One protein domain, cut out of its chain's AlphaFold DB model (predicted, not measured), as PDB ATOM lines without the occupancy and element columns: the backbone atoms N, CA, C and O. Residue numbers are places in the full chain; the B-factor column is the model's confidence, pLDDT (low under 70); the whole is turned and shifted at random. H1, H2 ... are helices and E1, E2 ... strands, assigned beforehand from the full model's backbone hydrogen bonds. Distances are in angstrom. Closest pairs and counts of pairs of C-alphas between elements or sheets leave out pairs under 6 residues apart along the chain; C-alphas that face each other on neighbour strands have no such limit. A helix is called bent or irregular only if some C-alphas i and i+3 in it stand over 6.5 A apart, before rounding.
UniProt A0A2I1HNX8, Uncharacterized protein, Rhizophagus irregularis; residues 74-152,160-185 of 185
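AT A GLANCE: This is residues 74 to 152 and 160 to 185 of the 185 residues of an uncharacterized protein of Rhizophagus irregularis (UniProt A0A2I1HNX8). What shape do these atoms make? A strongly twisted sheet of four strands, E1, E7, E8 and E5, forms a wall along one side of the body, and across from it sits a smaller part made of the short strand pair E4 and E6 with the helix H2. The small hairpin E2 and E3 begins beside the edge strand E5 and reaches outward, the short helix H1 sits just past the end of E5, and residues 169 to 174, the turn between E7 and E8, stick out. What is it built of? The 105 printed residues hold two named helices and eight named strands in the order E1 E2 E3 E4 E5 H1 E6 H2 E7 E8, and the class is mixed, helices and strands; the large sheet has the order E1, E7, E8, E5 and is antiparallel throughout. The whole is compact, with a radius of gyration of the C-alphas of 13.5 A and spans of 38 by 33 by 32 A.

IN THESE COORDINATES: Where does the first half run? E1 is residues 74 to 78, 13.1 A long, and begins at C-alpha 74 at (44.160, 37.546, -46.942). E2 is residues 91 to 94, E3 residues 97 to 100 and E4 residues 107 to 109. E5, residues 115 to 119, is 12.8 A long. What comes after it? H1 is residues 121 to 127, 10.2 A long, and E6 is residues 135 to 137. H2, residues 138 to 148, is 14.4 A long and begins at C-alpha 138 at (45.045, 12.739, -39.023). Where do the longest strands lie? E7, residues 161 to 168, is 22.8 A long, and E8, residues 175 to 181, is 19.4 A long and ends at C-alpha 181 at (41.384, 30.552, -36.960).

HOW THE PARTS SIT: How is the large sheet joined? E1 and E7 are antiparallel at 151 degrees, with N 75 and O 164 2.8 A apart, within hydrogen-bond range. E7 and E8 form a hairpin, antiparallel at 149 degrees, with N 165 and O 178 at 2.8 A; E8 and E5 are antiparallel at 149 degrees, with N 117 and O 179 at 2.9 A. What is near its edge strand E5? The closest C-alphas of E2 and E5 are those of Ile 91 and Gln 118, 5.7 A apart, and E2 and E3 form a hairpin, antiparallel at 138 degrees, with N 92 and O 99 at 2.9 A. H1 only grazes the large sheet, with its residues 121 to 124; the C-alphas of Asn 121 and Phe 176 are its closest to E8, at 6.4 A. Where are E4, E6 and H2? E4 and E6 are antiparallel at 140 degrees, with N 108 and O 136 at 2.8 A, and the closest C-alphas of E4 and H2 are those of Phe 107 and Ser 138, 5.5 A apart. H2 is not on the large sheet; it is apart from E5, but only just, at 8.4 A. How do the helix backbones run? Each O i to N i+4 pair is within hydrogen-bond range in H1, and 6 of 7 are in H2; H2 is neither bent nor irregular, but only just, with C-alphas 145 and 148 6.4 A apart.

THE WHOLE: How large is it? The two C-alphas farthest apart are those of Lys 152 and Cys 172, at 38.2 A. Is the printed part continuous? Residues 153 to 159 are not printed, and C-alphas 152 and 160 are 19.9 A apart across this cut, which falls in the link from H2 to E7. Which link is long? The link from E1 to E2, residues 79 to 90, is long. Where is confidence low? The mean pLDDT of the printed part is 82.9, and residues 81 to 85, 150 to 152, 160 to 161 and 182 to 185 are under 70; residue 185 is the chain's last.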
ATOM      1  N   ASP A  74      44.938  38.605 -47.565       89.06
ATOM      2  CA  ASP A  74      44.160  37.546 -46.942       89.06
ATOM      3  C   ASP A  74      43.293  36.884 -48.004       89.06
ATOM      4  O   ASP A  74      42.726  37.553 -48.871       89.06
ATOM      5  N   ILE A  75      43.241  35.557 -47.966       87.88
ATOM      6  CA  ILE A  75      42.501  34.741 -48.921       87.88
ATOM      7  C   ILE A  75      41.434  33.973 -48.154       87.88
ATOM      8  O   ILE A  75      41.726  33.312 -47.158       87.88
ATOM      9  N   ILE A  76      40.196  34.066 -48.628       85.50
ATOM     10  CA  ILE A  76      39.061  33.357 -48.044       85.50
ATOM     11  C   ILE A  76      39.000  31.948 -48.634       85.50
ATOM     12  O   ILE A  76      39.000  31.780 -49.854       85.50
ATOM     13  N   ILE A  77      38.938  30.943 -47.764       82.25
ATOM     14  CA  ILE A  77      38.745  29.542 -48.134       82.25
ATOM     15  C   ILE A  77      37.294  29.165 -47.851       82.25
ATOM     16  O   ILE A  77      36.847  29.182 -46.702       82.25
ATOM     17  N   GLU A  78      36.580  28.759 -48.901       79.56
ATOM     18  CA  GLU A  78      35.244  28.190 -48.757       79.56
ATOM     19  C   GLU A  78      35.316  26.804 -48.097       79.56
ATOM     20  O   GLU A  78      36.007  25.898 -48.572       79.56
ATOM     21  N   GLN A  79      34.530  26.584 -47.043       76.56
ATOM     22  CA  GLN A  79      34.496  25.310 -46.316       76.56
ATOM     23  C   GLN A  79      33.647  24.237 -47.032       76.56
ATOM     24  O   GLN A  79      32.612  23.780 -46.535       76.56
ATOM     25  N   LYS A  80      34.062  23.806 -48.230       75.56
ATOM     26  CA  LYS A  80      33.343  22.810 -49.051       75.56
ATOM     27  C   LYS A  80      34.081  21.476 -49.113       75.56
ATOM     28  O   LYS A  80      35.270  21.410 -49.392       75.56
ATOM     29  N   LYS A  81      33.355  20.366 -48.934       69.81
ATOM     30  CA  LYS A  81      33.927  19.018 -49.103       69.81
ATOM     31  C   LYS A  81      34.271  18.763 -50.573       69.81
ATOM     32  O   LYS A  81      33.368  18.673 -51.407       69.81
ATOM     33  N   SER A  82      35.551  18.579 -50.873       66.38
ATOM     34  CA  SER A  82      36.043  18.191 -52.195       66.38
ATOM     35  C   SER A  82      36.293  16.674 -52.280       66.38
ATOM     36  O   SER A  82      36.390  15.984 -51.267       66.38
ATOM     37  N   LYS A  83      36.305  16.115 -53.501       63.44
ATOM     38  CA  LYS A  83      36.494  14.665 -53.751       63.44
ATOM     39  C   LYS A  83      37.913  14.288 -54.203       63.44
ATOM     40  O   LYS A  83      38.247  13.109 -54.174       63.44
ATOM     41  N   ASN A  84      38.716  15.264 -54.634       60.41
ATOM     42  CA  ASN A  84      40.073  15.067 -55.149       60.41
ATOM     43  C   ASN A  84      41.042  15.771 -54.203       60.41
ATOM     44  O   ASN A  84      41.054  16.999 -54.148       60.41
ATOM     45  N   LEU A  85      41.785  14.975 -53.447       62.03
ATOM     46  CA  LEU A  85      42.404  15.387 -52.196       62.03
ATOM     47  C   LEU A  85      43.935  15.402 -52.293       62.03
ATOM     48  O   LEU A  85      44.520  14.586 -53.010       62.03
ATOM     49  N   THR A  86      44.568  16.350 -51.600       71.50
ATOM     50  CA  THR A  86      46.027  16.555 -51.604       71.50
ATOM     51  C   THR A  86      46.703  15.857 -50.421       71.50
ATOM     52  O   THR A  86      46.058  15.481 -49.448       71.50
ATOM     53  N   SER A  87      48.022  15.651 -50.497       85.00
ATOM     54  CA  SER A  87      48.805  15.221 -49.329       85.00
ATOM     55  C   SER A  87      48.804  16.297 -48.239       85.00
ATOM     56  O   SER A  87      48.548  17.460 -48.536       85.00
ATOM     57  N   CYS A  88      49.192  15.943 -47.008       90.69
ATOM     58  CA  CYS A  88      49.236  16.887 -45.889       90.69
ATOM     59  C   CYS A  88      50.029  18.156 -46.242       90.69
ATOM     60  O   CYS A  88      51.202  18.069 -46.610       90.69
ATOM     61  N   VAL A  89      49.392  19.319 -46.108       92.19
ATOM     62  CA  VAL A  89      49.950  20.606 -46.552       92.19
ATOM     63  C   VAL A  89      50.721  21.347 -45.463       92.19
ATOM     64  O   VAL A  89      51.250  22.425 -45.714       92.19
ATOM     65  N   LEU A  90      50.781  20.804 -44.246       93.62
ATOM     66  CA  LEU A  90      51.424  21.481 -43.126       93.62
ATOM     67  C   LEU A  90      52.949  21.394 -43.185       93.62
ATOM     68  O   LEU A  90      53.532  20.346 -43.494       93.62
ATOM     69  N   ILE A  91      53.582  22.496 -42.794       93.38
ATOM     70  CA  ILE A  91      54.997  22.534 -42.441       93.38
ATOM     71  C   ILE A  91      55.145  22.102 -40.981       93.38
ATOM     72  O   ILE A  91      54.459  22.610 -40.099       93.38
ATOM     73  N   ASP A  92      56.047  21.158 -40.729       89.56
ATOM     74  CA  ASP A  92      56.279  20.577 -39.408       89.56
ATOM     75  C   ASP A  92      57.772  20.557 -39.063       89.56
ATOM     76  O   ASP A  92      58.645  20.604 -39.936       89.56
ATOM     77  N   LYS A  93      58.078  20.458 -37.771       89.44
ATOM     78  CA  LYS A  93      59.432  20.295 -37.255       89.44
ATOM     79  C   LYS A  93      59.656  18.841 -36.850       89.44
ATOM     80  O   LYS A  93      59.301  18.425 -35.751       89.44
ATOM     81  N   VAL A  94      60.328  18.085 -37.712       85.56
ATOM     82  CA  VAL A  94      60.695  16.684 -37.460       85.56
ATOM     83  C   VAL A  94      62.208  16.597 -37.304       85.56
ATOM     84  O   VAL A  94      62.948  17.136 -38.126       85.56
ATOM     85  N   ASP A  95      62.679  15.960 -36.230       87.25
ATOM     86  CA  ASP A  95      64.110  15.803 -35.918       87.25
ATOM     87  C   ASP A  95      64.896  17.128 -35.944       87.25
ATOM     88  O   ASP A  95      66.017  17.224 -36.444       87.25
ATOM     89  N   GLY A  96      64.271  18.197 -35.439       89.62
ATOM     90  CA  GLY A  96      64.868  19.532 -35.377       89.62
ATOM     91  C   GLY A  96      64.845  20.320 -36.691       89.62
ATOM     92  O   GLY A  96      65.176  21.504 -36.670       89.62
ATOM     93  N   LYS A  97      64.411  19.717 -37.804       91.75
ATOM     94  CA  LYS A  97      64.348  20.357 -39.123       91.75
ATOM     95  C   LYS A  97      62.918  20.727 -39.493       91.75
ATOM     96  O   LYS A  97      62.011  19.907 -39.378       91.75
ATOM     97  N   ILE A  98      62.744  21.952 -39.979       90.38
ATOM     98  CA  ILE A  98      61.486  22.422 -40.561       90.38
ATOM     99  C   ILE A  98      61.368  21.819 -41.962       90.38
ATOM    100  O   ILE A  98      62.246  22.020 -42.801       90.38
ATOM    101  N   GLN A  99      60.319  21.043 -42.207       91.81
ATOM    102  CA  GLN A  99      60.078  20.382 -43.486       91.81
ATOM    103  C   GLN A  99      58.582  20.158 -43.717       91.81
ATOM    104  O   GLN A  99      57.789  20.143 -42.778       91.81
ATOM    105  N   LYS A 100      58.194  19.917 -44.972       92.00
ATOM    106  CA  LYS A 100      56.825  19.503 -45.287       92.00
ATOM    107  C   LYS A 100      56.480  18.166 -44.643       92.00
ATOM    108  O   LYS A 100      57.323  17.261 -44.564       92.00
ATOM    109  N   CYS A 101      55.233  18.041 -44.201       90.38
ATOM    110  CA  CYS A 101      54.716  16.777 -43.715       90.38
ATOM    111  C   CYS A 101      54.857  15.702 -44.803       90.38
ATOM    112  O   CYS A 101      54.483  15.898 -45.956       90.38
ATOM    113  N   LYS A 102      55.399  14.542 -44.426       86.69
ATOM    114  CA  LYS A 102      55.572  13.397 -45.335       86.69
ATOM    115  C   LYS A 102      54.410  12.409 -45.267       86.69
ATOM    116  O   LYS A 102      54.462  11.374 -45.921       86.69
ATOM    117  N   ASN A 103      53.393  12.689 -44.449       84.06
ATOM    118  CA  ASN A 103      52.259  11.793 -44.311       84.06
ATOM    119  C   ASN A 103      51.340  11.913 -45.534       84.06
ATOM    120  O   ASN A 103      50.811  12.986 -45.835       84.06
ATOM    121  N   THR A 104      51.167  10.791 -46.224       77.81
ATOM    122  CA  THR A 104      50.377  10.667 -47.450       77.81
ATOM    123  C   THR A 104      49.037   9.969 -47.223       77.81
ATOM    124  O   THR A 104      48.331   9.699 -48.189       77.81
ATOM    125  N   GLU A 105      48.678   9.670 -45.974       74.69
ATOM    126  CA  GLU A 105      47.478   8.906 -45.649       74.69
ATOM    127  C   GLU A 105      46.632   9.568 -44.559       74.69
ATOM    128  O   GLU A 105      47.134  10.266 -43.676       74.69
ATOM    129  N   SER A 106      45.333   9.247 -44.588       72.38
ATOM    130  CA  SER A 106      44.329   9.642 -43.597       72.38
ATOM    131  C   SER A 106      44.222  11.154 -43.419       72.38
ATOM    132  O   SER A 106      44.898  11.745 -42.580       72.38
ATOM    133  N   PHE A 107      43.327  11.773 -44.180       80.81
ATOM    134  CA  PHE A 107      43.240  13.221 -44.245       80.81
ATOM    135  C   PHE A 107      41.944  13.796 -43.681       80.81
ATOM    136  O   PHE A 107      40.891  13.146 -43.613       80.81
ATOM    137  N   ARG A 108      42.063  15.039 -43.229       84.44
ATOM    138  CA  ARG A 108      41.000  15.926 -42.774       84.44
ATOM    139  C   ARG A 108      41.164  17.260 -43.486       84.44
ATOM    140  O   ARG A 108      42.249  17.606 -43.944       84.44
ATOM    141  N   THR A 109      40.086  18.019 -43.555       84.38
ATOM    142  CA  THR A 109      40.075  19.312 -44.234       84.38
ATOM    143  C   THR A 109      40.831  20.357 -43.416       84.38
ATOM    144  O   THR A 109      40.678  20.399 -42.193       84.38
ATOM    145  N   LEU A 110      41.633  21.198 -44.078       86.75
ATOM    146  CA  LEU A 110      42.531  22.156 -43.419       86.75
ATOM    147  C   LEU A 110      41.799  23.146 -42.492       86.75
ATOM    148  O   LEU A 110      42.256  23.379 -41.378       86.75
ATOM    149  N   TRP A 111      40.633  23.651 -42.901       82.50
ATOM    150  CA  TRP A 111      39.789  24.608 -42.155       82.50
ATOM    151  C   TRP A 111      39.132  24.045 -40.885       82.50
ATOM    152  O   TRP A 111      38.170  24.582 -40.352       82.50
ATOM    153  N   GLN A 112      39.552  22.865 -40.448       81.06
ATOM    154  CA  GLN A 112      39.147  22.327 -39.158       81.06
ATOM    155  C   GLN A 112      40.274  22.445 -38.134       81.06
ATOM    156  O   GLN A 112      40.143  21.880 -37.053       81.06
ATOM    157  N   LEU A 113      41.402  23.063 -38.461       85.88
ATOM    158  CA  LEU A 113      42.469  23.306 -37.498       85.88
ATOM    159  C   LEU A 113      42.198  24.596 -36.735       85.88
ATOM    160  O   LEU A 113      41.667  25.542 -37.298       85.88
ATOM    161  N   VAL A 114      42.595  24.642 -35.465       81.38
ATOM    162  CA  VAL A 114      42.436  25.834 -34.626       81.38
ATOM    163  C   VAL A 114      43.805  26.442 -34.322       81.38
ATOM    164  O   VAL A 114      44.790  25.731 -34.134       81.38
ATOM    165  N   GLY A 115      43.891  27.770 -34.255       81.25
ATOM    166  CA  GLY A 115      45.154  28.475 -34.041       81.25
ATOM    167  C   GLY A 115      45.893  28.765 -35.345       81.25
ATOM    168  O   GLY A 115      45.264  28.922 -36.390       81.25
ATOM    169  N   VAL A 116      47.221  28.884 -35.268       87.06
ATOM    170  CA  VAL A 116      48.061  29.352 -36.381       87.06
ATOM    171  C   VAL A 116      48.921  28.218 -36.926       87.06
ATOM    172  O   VAL A 116      49.748  27.655 -36.210       87.06
ATOM    173  N   TRP A 117      48.761  27.925 -38.214       91.62
ATOM    174  CA  TRP A 117      49.450  26.832 -38.894       91.62
ATOM    175  C   TRP A 117      50.105  27.306 -40.187       91.62
ATOM    176  O   TRP A 117      49.447  27.895 -41.042       91.62
ATOM    177  N   GLN A 118      51.398  27.019 -40.354       93.88
ATOM    178  CA  GLN A 118      52.117  27.322 -41.591       93.88
ATOM    179  C   GLN A 118      51.850  26.257 -42.660       93.88
ATOM    180  O   GLN A 118      51.959  25.054 -42.403       93.88
ATOM    181  N   ILE A 119      51.558  26.715 -43.876       93.44
ATOM    182  CA  ILE A 119      51.220  25.877 -45.026       93.44
ATOM    183  C   ILE A 119      52.384  25.838 -46.021       93.44
ATOM    184  O   ILE A 119      53.128  26.808 -46.174       93.44
ATOM    185  N   ASP A 120      52.548  24.707 -46.700       92.75
ATOM    186  CA  ASP A 120      53.500  24.542 -47.792       92.75
ATOM    187  C   ASP A 120      53.102  25.410 -48.994       92.75
ATOM    188  O   ASP A 120      52.076  25.191 -49.644       92.75
ATOM    189  N   ASN A 121      53.949  26.392 -49.304       90.44
ATOM    190  CA  ASN A 121      53.759  27.310 -50.420       90.44
ATOM    191  C   ASN A 121      53.631  26.578 -51.764       90.44
ATOM    192  O   ASN A 121      52.839  26.997 -52.605       90.44
ATOM    193  N   GLU A 122      54.389  25.494 -51.977       88.75
ATOM    194  CA  GLU A 122      54.331  24.725 -53.228       88.75
ATOM    195  C   GLU A 122      52.927  24.152 -53.427       88.75
ATOM    196  O   GLU A 122      52.375  24.208 -54.525       88.75
ATOM    197  N   LYS A 123      52.298  23.685 -52.342       87.75
ATOM    198  CA  LYS A 123      50.950  23.116 -52.381       87.75
ATOM    199  C   LYS A 123      49.875  24.145 -52.667       87.75
ATOM    200  O   LYS A 123      48.957  23.835 -53.419       87.75
ATOM    201  N   ILE A 124      50.005  25.362 -52.142       86.94
ATOM    202  CA  ILE A 124      49.101  26.468 -52.487       86.94
ATOM    203  C   ILE A 124      49.167  26.769 -53.991       86.94
ATOM    204  O   ILE A 124      48.135  26.913 -54.642       86.94
ATOM    205  N   LEU A 125      50.374  26.801 -54.561       85.94
ATOM    206  CA  LEU A 125      50.565  27.046 -55.992       85.94
ATOM    207  C   LEU A 125      50.029  25.898 -56.862       85.94
ATOM    208  O   LEU A 125      49.477  26.155 -57.927       85.94
ATOM    209  N   GLU A 126      50.162  24.647 -56.411       87.19
ATOM    210  CA  GLU A 126      49.614  23.474 -57.106       87.19
ATOM    211  C   GLU A 126      48.078  23.487 -57.173       87.19
ATOM    212  O   GLU A 126      47.510  23.101 -58.198       87.19
ATOM    213  N   VAL A 127      47.393  23.899 -56.098       84.38
ATOM    214  CA  VAL A 127      45.917  23.902 -56.055       84.38
ATOM    215  C   VAL A 127      45.291  25.146 -56.686       84.38
ATOM    216  O   VAL A 127      44.130  25.086 -57.103       84.38
ATOM    217  N   GLY A 128      46.039  26.251 -56.774       85.19
ATOM    218  CA  GLY A 128      45.556  27.528 -57.300       85.19
ATOM    219  C   GLY A 128      44.311  28.009 -56.552       85.19
ATOM    220  O   GLY A 128      44.305  28.080 -55.326       85.19
ATOM    221  N   ASP A 129      43.236  28.282 -57.293       81.62
ATOM    222  CA  ASP A 129      41.973  28.777 -56.728       81.62
ATOM    223  C   ASP A 129      41.176  27.706 -55.959       81.62
ATOM    224  O   ASP A 129      40.209  28.026 -55.273       81.62
ATOM    225  N   SER A 130      41.550  26.424 -56.062       85.00
ATOM    226  CA  SER A 130      40.845  25.318 -55.398       85.00
ATOM    227  C   SER A 130      41.360  25.041 -53.978       85.00
ATOM    228  O   SER A 130      41.769  23.916 -53.662       85.00
ATOM    229  N   LEU A 131      41.378  26.062 -53.120       85.19
ATOM    230  CA  LEU A 131      41.917  25.970 -51.755       85.19
ATOM    231  C   LEU A 131      41.116  25.018 -50.844       85.19
ATOM    232  O   LEU A 131      41.653  24.492 -49.872       85.19
ATOM    233  N   GLU A 132      39.871  24.694 -51.196       82.69
ATOM    234  CA  GLU A 132      39.033  23.693 -50.522       82.69
ATOM    235  C   GLU A 132      39.549  22.242 -50.669       82.69
ATOM    236  O   GLU A 132      38.983  21.297 -50.113       82.69
ATOM    237  N   LYS A 133      40.617  22.033 -51.447       85.00
ATOM    238  CA  LYS A 133      41.310  20.741 -51.608       85.00
ATOM    239  C   LYS A 133      42.507  20.571 -50.672       85.00
ATOM    240  O   LYS A 133      43.144  19.515 -50.702       85.00
ATOM    241  N   LEU A 134      42.843  21.598 -49.890       88.06
ATOM    242  CA  LEU A 134      43.946  21.555 -48.936       88.06
ATOM    243  C   LEU A 134      43.577  20.699 -47.726       88.06
ATOM    244  O   LEU A 134      42.535  20.891 -47.089       88.06
ATOM    245  N   GLU A 135      44.466  19.773 -47.386       89.44
ATOM    246  CA  GLU A 135      44.218  18.799 -46.334       89.44
ATOM    247  C   GLU A 135      45.369  18.652 -45.346       89.44
ATOM    248  O   GLU A 135      46.538  18.909 -45.629       89.44
ATOM    249  N   VAL A 136      45.013  18.177 -44.160       90.38
ATOM    250  CA  VAL A 136      45.917  17.881 -43.057       90.38
ATOM    251  C   VAL A 136      45.805  16.406 -42.692       90.38
ATOM    252  O   VAL A 136      44.717  15.828 -42.678       90.38
ATOM    253  N   CYS A 137      46.930  15.762 -42.389       91.00
ATOM    254  CA  CYS A 137      46.900  14.371 -41.958       91.00
ATOM    255  C   CYS A 137      46.269  14.218 -40.568       91.00
ATOM    256  O   CYS A 137      46.348  15.106 -39.715       91.00
ATOM    257  N   SER A 138      45.699  13.048 -40.295       88.44
ATOM    258  CA  SER A 138      45.045  12.739 -39.023       88.44
ATOM    259  C   SER A 138      45.974  12.894 -37.822       88.44
ATOM    260  O   SER A 138      45.501  13.210 -36.737       88.44
ATOM    261  N   TYR A 139      47.285  12.698 -37.989       89.19
ATOM    262  CA  TYR A 139      48.252  12.946 -36.919       89.19
ATOM    263  C   TYR A 139      48.244  14.418 -36.493       89.19
ATOM    264  O   TYR A 139      48.018  14.709 -35.320       89.19
ATOM    265  N   HIS A 140      48.427  15.337 -37.443       90.50
ATOM    266  CA  HIS A 140      48.424  16.773 -37.168       90.50
ATOM    267  C   HIS A 140      47.062  17.261 -36.704       90.50
ATOM    268  O   HIS A 140      46.985  18.001 -35.732       90.50
ATOM    269  N   PHE A 141      45.989  16.768 -37.320       87.88
ATOM    270  CA  PHE A 141      44.636  17.060 -36.867       87.88
ATOM    271  C   PHE A 141      44.418  16.628 -35.410       87.88
ATOM    272  O   PHE A 141      43.917  17.388 -34.594       87.88
ATOM    273  N   ASN A 142      44.814  15.408 -35.043       87.25
ATOM    274  CA  ASN A 142      44.657  14.935 -33.669       87.25
ATOM    275  C   ASN A 142      45.589  15.663 -32.697       87.25
ATOM    276  O   ASN A 142      45.236  15.801 -31.526       87.25
ATOM    277  N   HIS A 143      46.765  16.093 -33.150       87.88
ATOM    278  CA  HIS A 143      47.683  16.895 -32.354       87.88
ATOM    279  C   HIS A 143      47.071  18.262 -32.038       87.88
ATOM    280  O   HIS A 143      46.947  18.610 -30.867       87.88
ATOM    281  N   ASP A 144      46.591  18.970 -33.057       86.00
ATOM    282  CA  ASP A 144      45.835  20.212 -32.909       86.00
ATOM    283  C   ASP A 144      44.700  20.042 -31.887       86.00
ATOM    284  O   ASP A 144      44.634  20.727 -30.872       86.00
ATOM    285  N   GLN A 145      43.875  19.014 -32.077       81.00
ATOM    286  CA  GLN A 145      42.652  18.831 -31.299       81.00
ATOM    287  C   GLN A 145      42.832  18.348 -29.867       81.00
ATOM    288  O   GLN A 145      42.007  18.665 -29.016       81.00
ATOM    289  N   ASN A 146      43.845  17.525 -29.607       82.06
ATOM    290  CA  ASN A 146      43.980  16.845 -28.317       82.06
ATOM    291  C   ASN A 146      45.215  17.280 -27.529       82.06
ATOM    292  O   ASN A 146      45.359  16.871 -26.375       82.06
ATOM    293  N   LYS A 147      46.158  17.988 -28.160       80.50
ATOM    294  CA  LYS A 147      47.431  18.370 -27.536       80.50
ATOM    295  C   LYS A 147      47.607  19.871 -27.414       80.50
ATOM    296  O   LYS A 147      48.214  20.288 -26.436       80.50
ATOM    297  N   LEU A 148      47.112  20.646 -28.377       81.00
ATOM    298  CA  LEU A 148      47.280  22.099 -28.365       81.00
ATOM    299  C   LEU A 148      46.102  22.826 -27.725       81.00
ATOM    300  O   LEU A 148      46.300  23.867 -27.107       81.00
ATOM    301  N   HIS A 149      44.905  22.247 -27.815       73.31
ATOM    302  CA  HIS A 149      43.669  22.895 -27.391       73.31
ATOM    303  C   HIS A 149      42.918  22.053 -26.361       73.31
ATOM    304  O   HIS A 149      42.907  20.821 -26.425       73.31
ATOM    305  N   ASP A 150      42.234  22.714 -25.426       67.69
ATOM    306  CA  ASP A 150      41.304  22.036 -24.530       67.69
ATOM    307  C   ASP A 150      40.111  21.476 -25.318       67.69
ATOM    308  O   ASP A 150      39.482  22.159 -26.127       67.69
ATOM    309  N   SER A 151      39.737  20.230 -25.010       59.59
ATOM    310  CA  SER A 151      38.671  19.447 -25.674       59.59
ATOM    311  C   SER A 151      37.291  20.125 -25.820       59.59
ATOM    312  O   SER A 151      36.416  19.605 -26.515       59.59
ATOM    313  N   LYS A 152      37.065  21.271 -25.167       55.91
ATOM    314  CA  LYS A 152      35.808  22.035 -25.200       55.91
ATOM    315  C   LYS A 152      35.791  23.175 -26.226       55.91
ATOM    316  O   LYS A 152      34.710  23.686 -26.496       55.91
ATOM    317  N   ALA A 160      31.484  30.589 -41.634       58.72
ATOM    318  CA  ALA A 160      31.292  29.933 -42.933       58.72
ATOM    319  C   ALA A 160      32.586  29.841 -43.770       58.72
ATOM    320  O   ALA A 160      32.659  29.035 -44.697       58.72
ATOM    321  N   ASP A 161      33.586  30.637 -43.394       67.19
ATOM    322  CA  ASP A 161      34.815  30.896 -44.123       67.19
ATOM    323  C   ASP A 161      36.023  30.796 -43.182       67.19
ATOM    324  O   ASP A 161      35.935  31.172 -42.006       67.19
ATOM    325  N   SER A 162      37.148  30.322 -43.722       79.31
ATOM    326  CA  SER A 162      38.453  30.323 -43.047       79.31
ATOM    327  C   SER A 162      39.428  31.245 -43.767       79.31
ATOM    328  O   SER A 162      39.356  31.397 -44.988       79.31
ATOM    329  N   ILE A 163      40.342  31.866 -43.018       85.88
ATOM    330  CA  ILE A 163      41.255  32.881 -43.552       85.88
ATOM    331  C   ILE A 163      42.662  32.296 -43.695       85.88
ATOM    332  O   ILE A 163      43.246  31.764 -42.749       85.88
ATOM    333  N   LEU A 164      43.211  32.417 -44.903       89.56
ATOM    334  CA  LEU A 164      44.602  32.126 -45.213       89.56
ATOM    335  C   LEU A 164      45.363  33.441 -45.392       89.56
ATOM    336  O   LEU A 164      45.139  34.187 -46.344       89.56
ATOM    337  N   HIS A 165      46.295  33.706 -44.490       91.12
ATOM    338  CA  HIS A 165      47.135  34.893 -44.504       91.12
ATOM    339  C   HIS A 165      48.375  34.664 -45.363       91.12
ATOM    340  O   HIS A 165      49.191  33.790 -45.067       91.12
ATOM    341  N   ARG A 166      48.556  35.483 -46.398       92.12
ATOM    342  CA  ARG A 166      49.797  35.581 -47.174       92.12
ATOM    343  C   ARG A 166      50.636  36.716 -46.590       92.12
ATOM    344  O   ARG A 166      50.224  37.877 -46.654       92.12
ATOM    345  N   ARG A 167      51.788  36.392 -46.004       92.12
ATOM    346  CA  ARG A 167      52.680  37.348 -45.318       92.12
ATOM    347  C   ARG A 167      54.119  37.208 -45.792       92.12
ATOM    348  O   ARG A 167      54.565  36.102 -46.095       92.12
ATOM    349  N   ARG A 168      54.848  38.317 -45.863       93.00
ATOM    350  CA  ARG A 168      56.262  38.370 -46.232       93.00
ATOM    351  C   ARG A 168      57.116  38.231 -44.975       93.00
ATOM    352  O   ARG A 168      56.921  38.917 -43.979       93.00
ATOM    353  N   CYS A 169      58.085  37.326 -45.015       89.44
ATOM    354  CA  CYS A 169      59.064  37.196 -43.945       89.44
ATOM    355  C   CYS A 169      60.004  38.405 -43.946       89.44
ATOM    356  O   CYS A 169      60.636  38.684 -44.963       89.44
ATOM    357  N   LEU A 170      60.164  39.059 -42.794       90.81
ATOM    358  CA  LEU A 170      61.070  40.204 -42.635       90.81
ATOM    359  C   LEU A 170      62.546  39.865 -42.901       90.81
ATOM    360  O   LEU A 170      63.311  40.744 -43.272       90.81
ATOM    361  N   PHE A 171      62.956  38.609 -42.709       89.94
ATOM    362  CA  PHE A 171      64.368  38.223 -42.796       89.94
ATOM    363  C   PHE A 171      64.800  37.746 -44.179       89.94
ATOM    364  O   PHE A 171      65.954  37.927 -44.558       89.94
ATOM    365  N   CYS A 172      63.914  37.070 -44.912       91.62
ATOM    366  CA  CYS A 172      64.257  36.488 -46.212       91.62
ATOM    367  C   CYS A 172      63.407  37.020 -47.363       91.62
ATOM    368  O   CYS A 172      63.576  36.549 -48.485       91.62
ATOM    369  N   GLU A 173      62.473  37.933 -47.081       87.50
ATOM    370  CA  GLU A 173      61.569  38.584 -48.040       87.50
ATOM    371  C   GLU A 173      60.680  37.623 -48.847       87.50
ATOM    372  O   GLU A 173      59.928  38.032 -49.732       87.50
ATOM    373  N   LYS A 174      60.702  36.329 -48.506       89.69
ATOM    374  CA  LYS A 174      59.837  35.311 -49.100       89.69
ATOM    375  C   LYS A 174      58.446  35.396 -48.500       89.69
ATOM    376  O   LYS A 174      58.279  35.650 -47.307       89.69
ATOM    377  N   LEU A 175      57.452  35.128 -49.333       91.06
ATOM    378  CA  LEU A 175      56.070  35.006 -48.899       91.06
ATOM    379  C   LEU A 175      55.807  33.630 -48.306       91.06
ATOM    380  O   LEU A 175      56.333  32.630 -48.787       91.06
ATOM    381  N   PHE A 176      54.954  33.595 -47.296       92.69
ATOM    382  CA  PHE A 176      54.485  32.393 -46.628       92.69
ATOM    383  C   PHE A 176      52.979  32.467 -46.420       92.69
ATOM    384  O   PHE A 176      52.410  33.558 -46.312       92.69
ATOM    385  N   TYR A 177      52.355  31.295 -46.360       92.81
ATOM    386  CA  TYR A 177      50.927  31.152 -46.121       92.81
ATOM    387  C   TYR A 177      50.676  30.566 -44.734       92.81
ATOM    388  O   TYR A 177      51.281  29.559 -44.355       92.81
ATOM    389  N   PHE A 178      49.760  31.184 -43.994       92.56
ATOM    390  CA  PHE A 178      49.359  30.752 -42.662       92.56
ATOM    391  C   PHE A 178      47.844  30.645 -42.582       92.56
ATOM    392  O   PHE A 178      47.140  31.590 -42.927       92.56
ATOM    393  N   LEU A 179      47.339  29.511 -42.109       90.12
ATOM    394  CA  LEU A 179      45.962  29.427 -41.645       90.12
ATOM    395  C   LEU A 179      45.917  30.025 -40.240       90.12
ATOM    396  O   LEU A 179      46.710  29.606 -39.395       90.12
ATOM    397  N   ALA A 180      45.009  30.964 -39.993       83.12
ATOM    398  CA  ALA A 180      44.690  31.395 -38.640       83.12
ATOM    399  C   ALA A 180      43.179  31.338 -38.426       83.12
ATOM    400  O   ALA A 180      42.412  32.005 -39.119       83.12
ATOM    401  N   GLU A 181      42.758  30.538 -37.453       75.88
ATOM    402  CA  GLU A 181      41.384  30.552 -36.960       75.88
ATOM    403  C   GLU A 181      41.385  31.068 -35.522       75.88
ATOM    404  O   GLU A 181      41.960  30.445 -34.623       75.88
ATOM    405  N   GLU A 182      40.783  32.244 -35.324       58.00
ATOM    406  CA  GLU A 182      40.662  32.867 -34.009       58.00
ATOM    407  C   GLU A 182      39.754  32.039 -33.096       58.00
ATOM    408  O   GLU A 182      38.661  31.600 -33.464       58.00
ATOM    409  N   MET A 183      40.204  31.860 -31.854       53.97
ATOM    410  CA  MET A 183      39.351  31.357 -30.789       53.97
ATOM    411  C   MET A 183      38.469  32.503 -30.300       53.97
ATOM    412  O   MET A 183      38.939  33.391 -29.593       53.97
ATOM    413  N   VAL A 184      37.183  32.477 -30.646       47.75
ATOM    414  CA  VAL A 184      36.208  33.342 -29.973       47.75
ATOM    415  C   VAL A 184      35.940  32.732 -28.594       47.75
ATOM    416  O   VAL A 184      35.344  31.655 -28.502       47.75
ATOM    417  N   ALA A 185      36.471  33.384 -27.557       40.34
ATOM    418  CA  ALA A 185      36.319  33.010 -26.149       40.34
ATOM    419  C   ALA A 185      34.909  33.298 -25.607       40.34
ATOM    420  O   ALA A 185      34.304  34.309 -26.029       40.34
TER     421      ALA A 185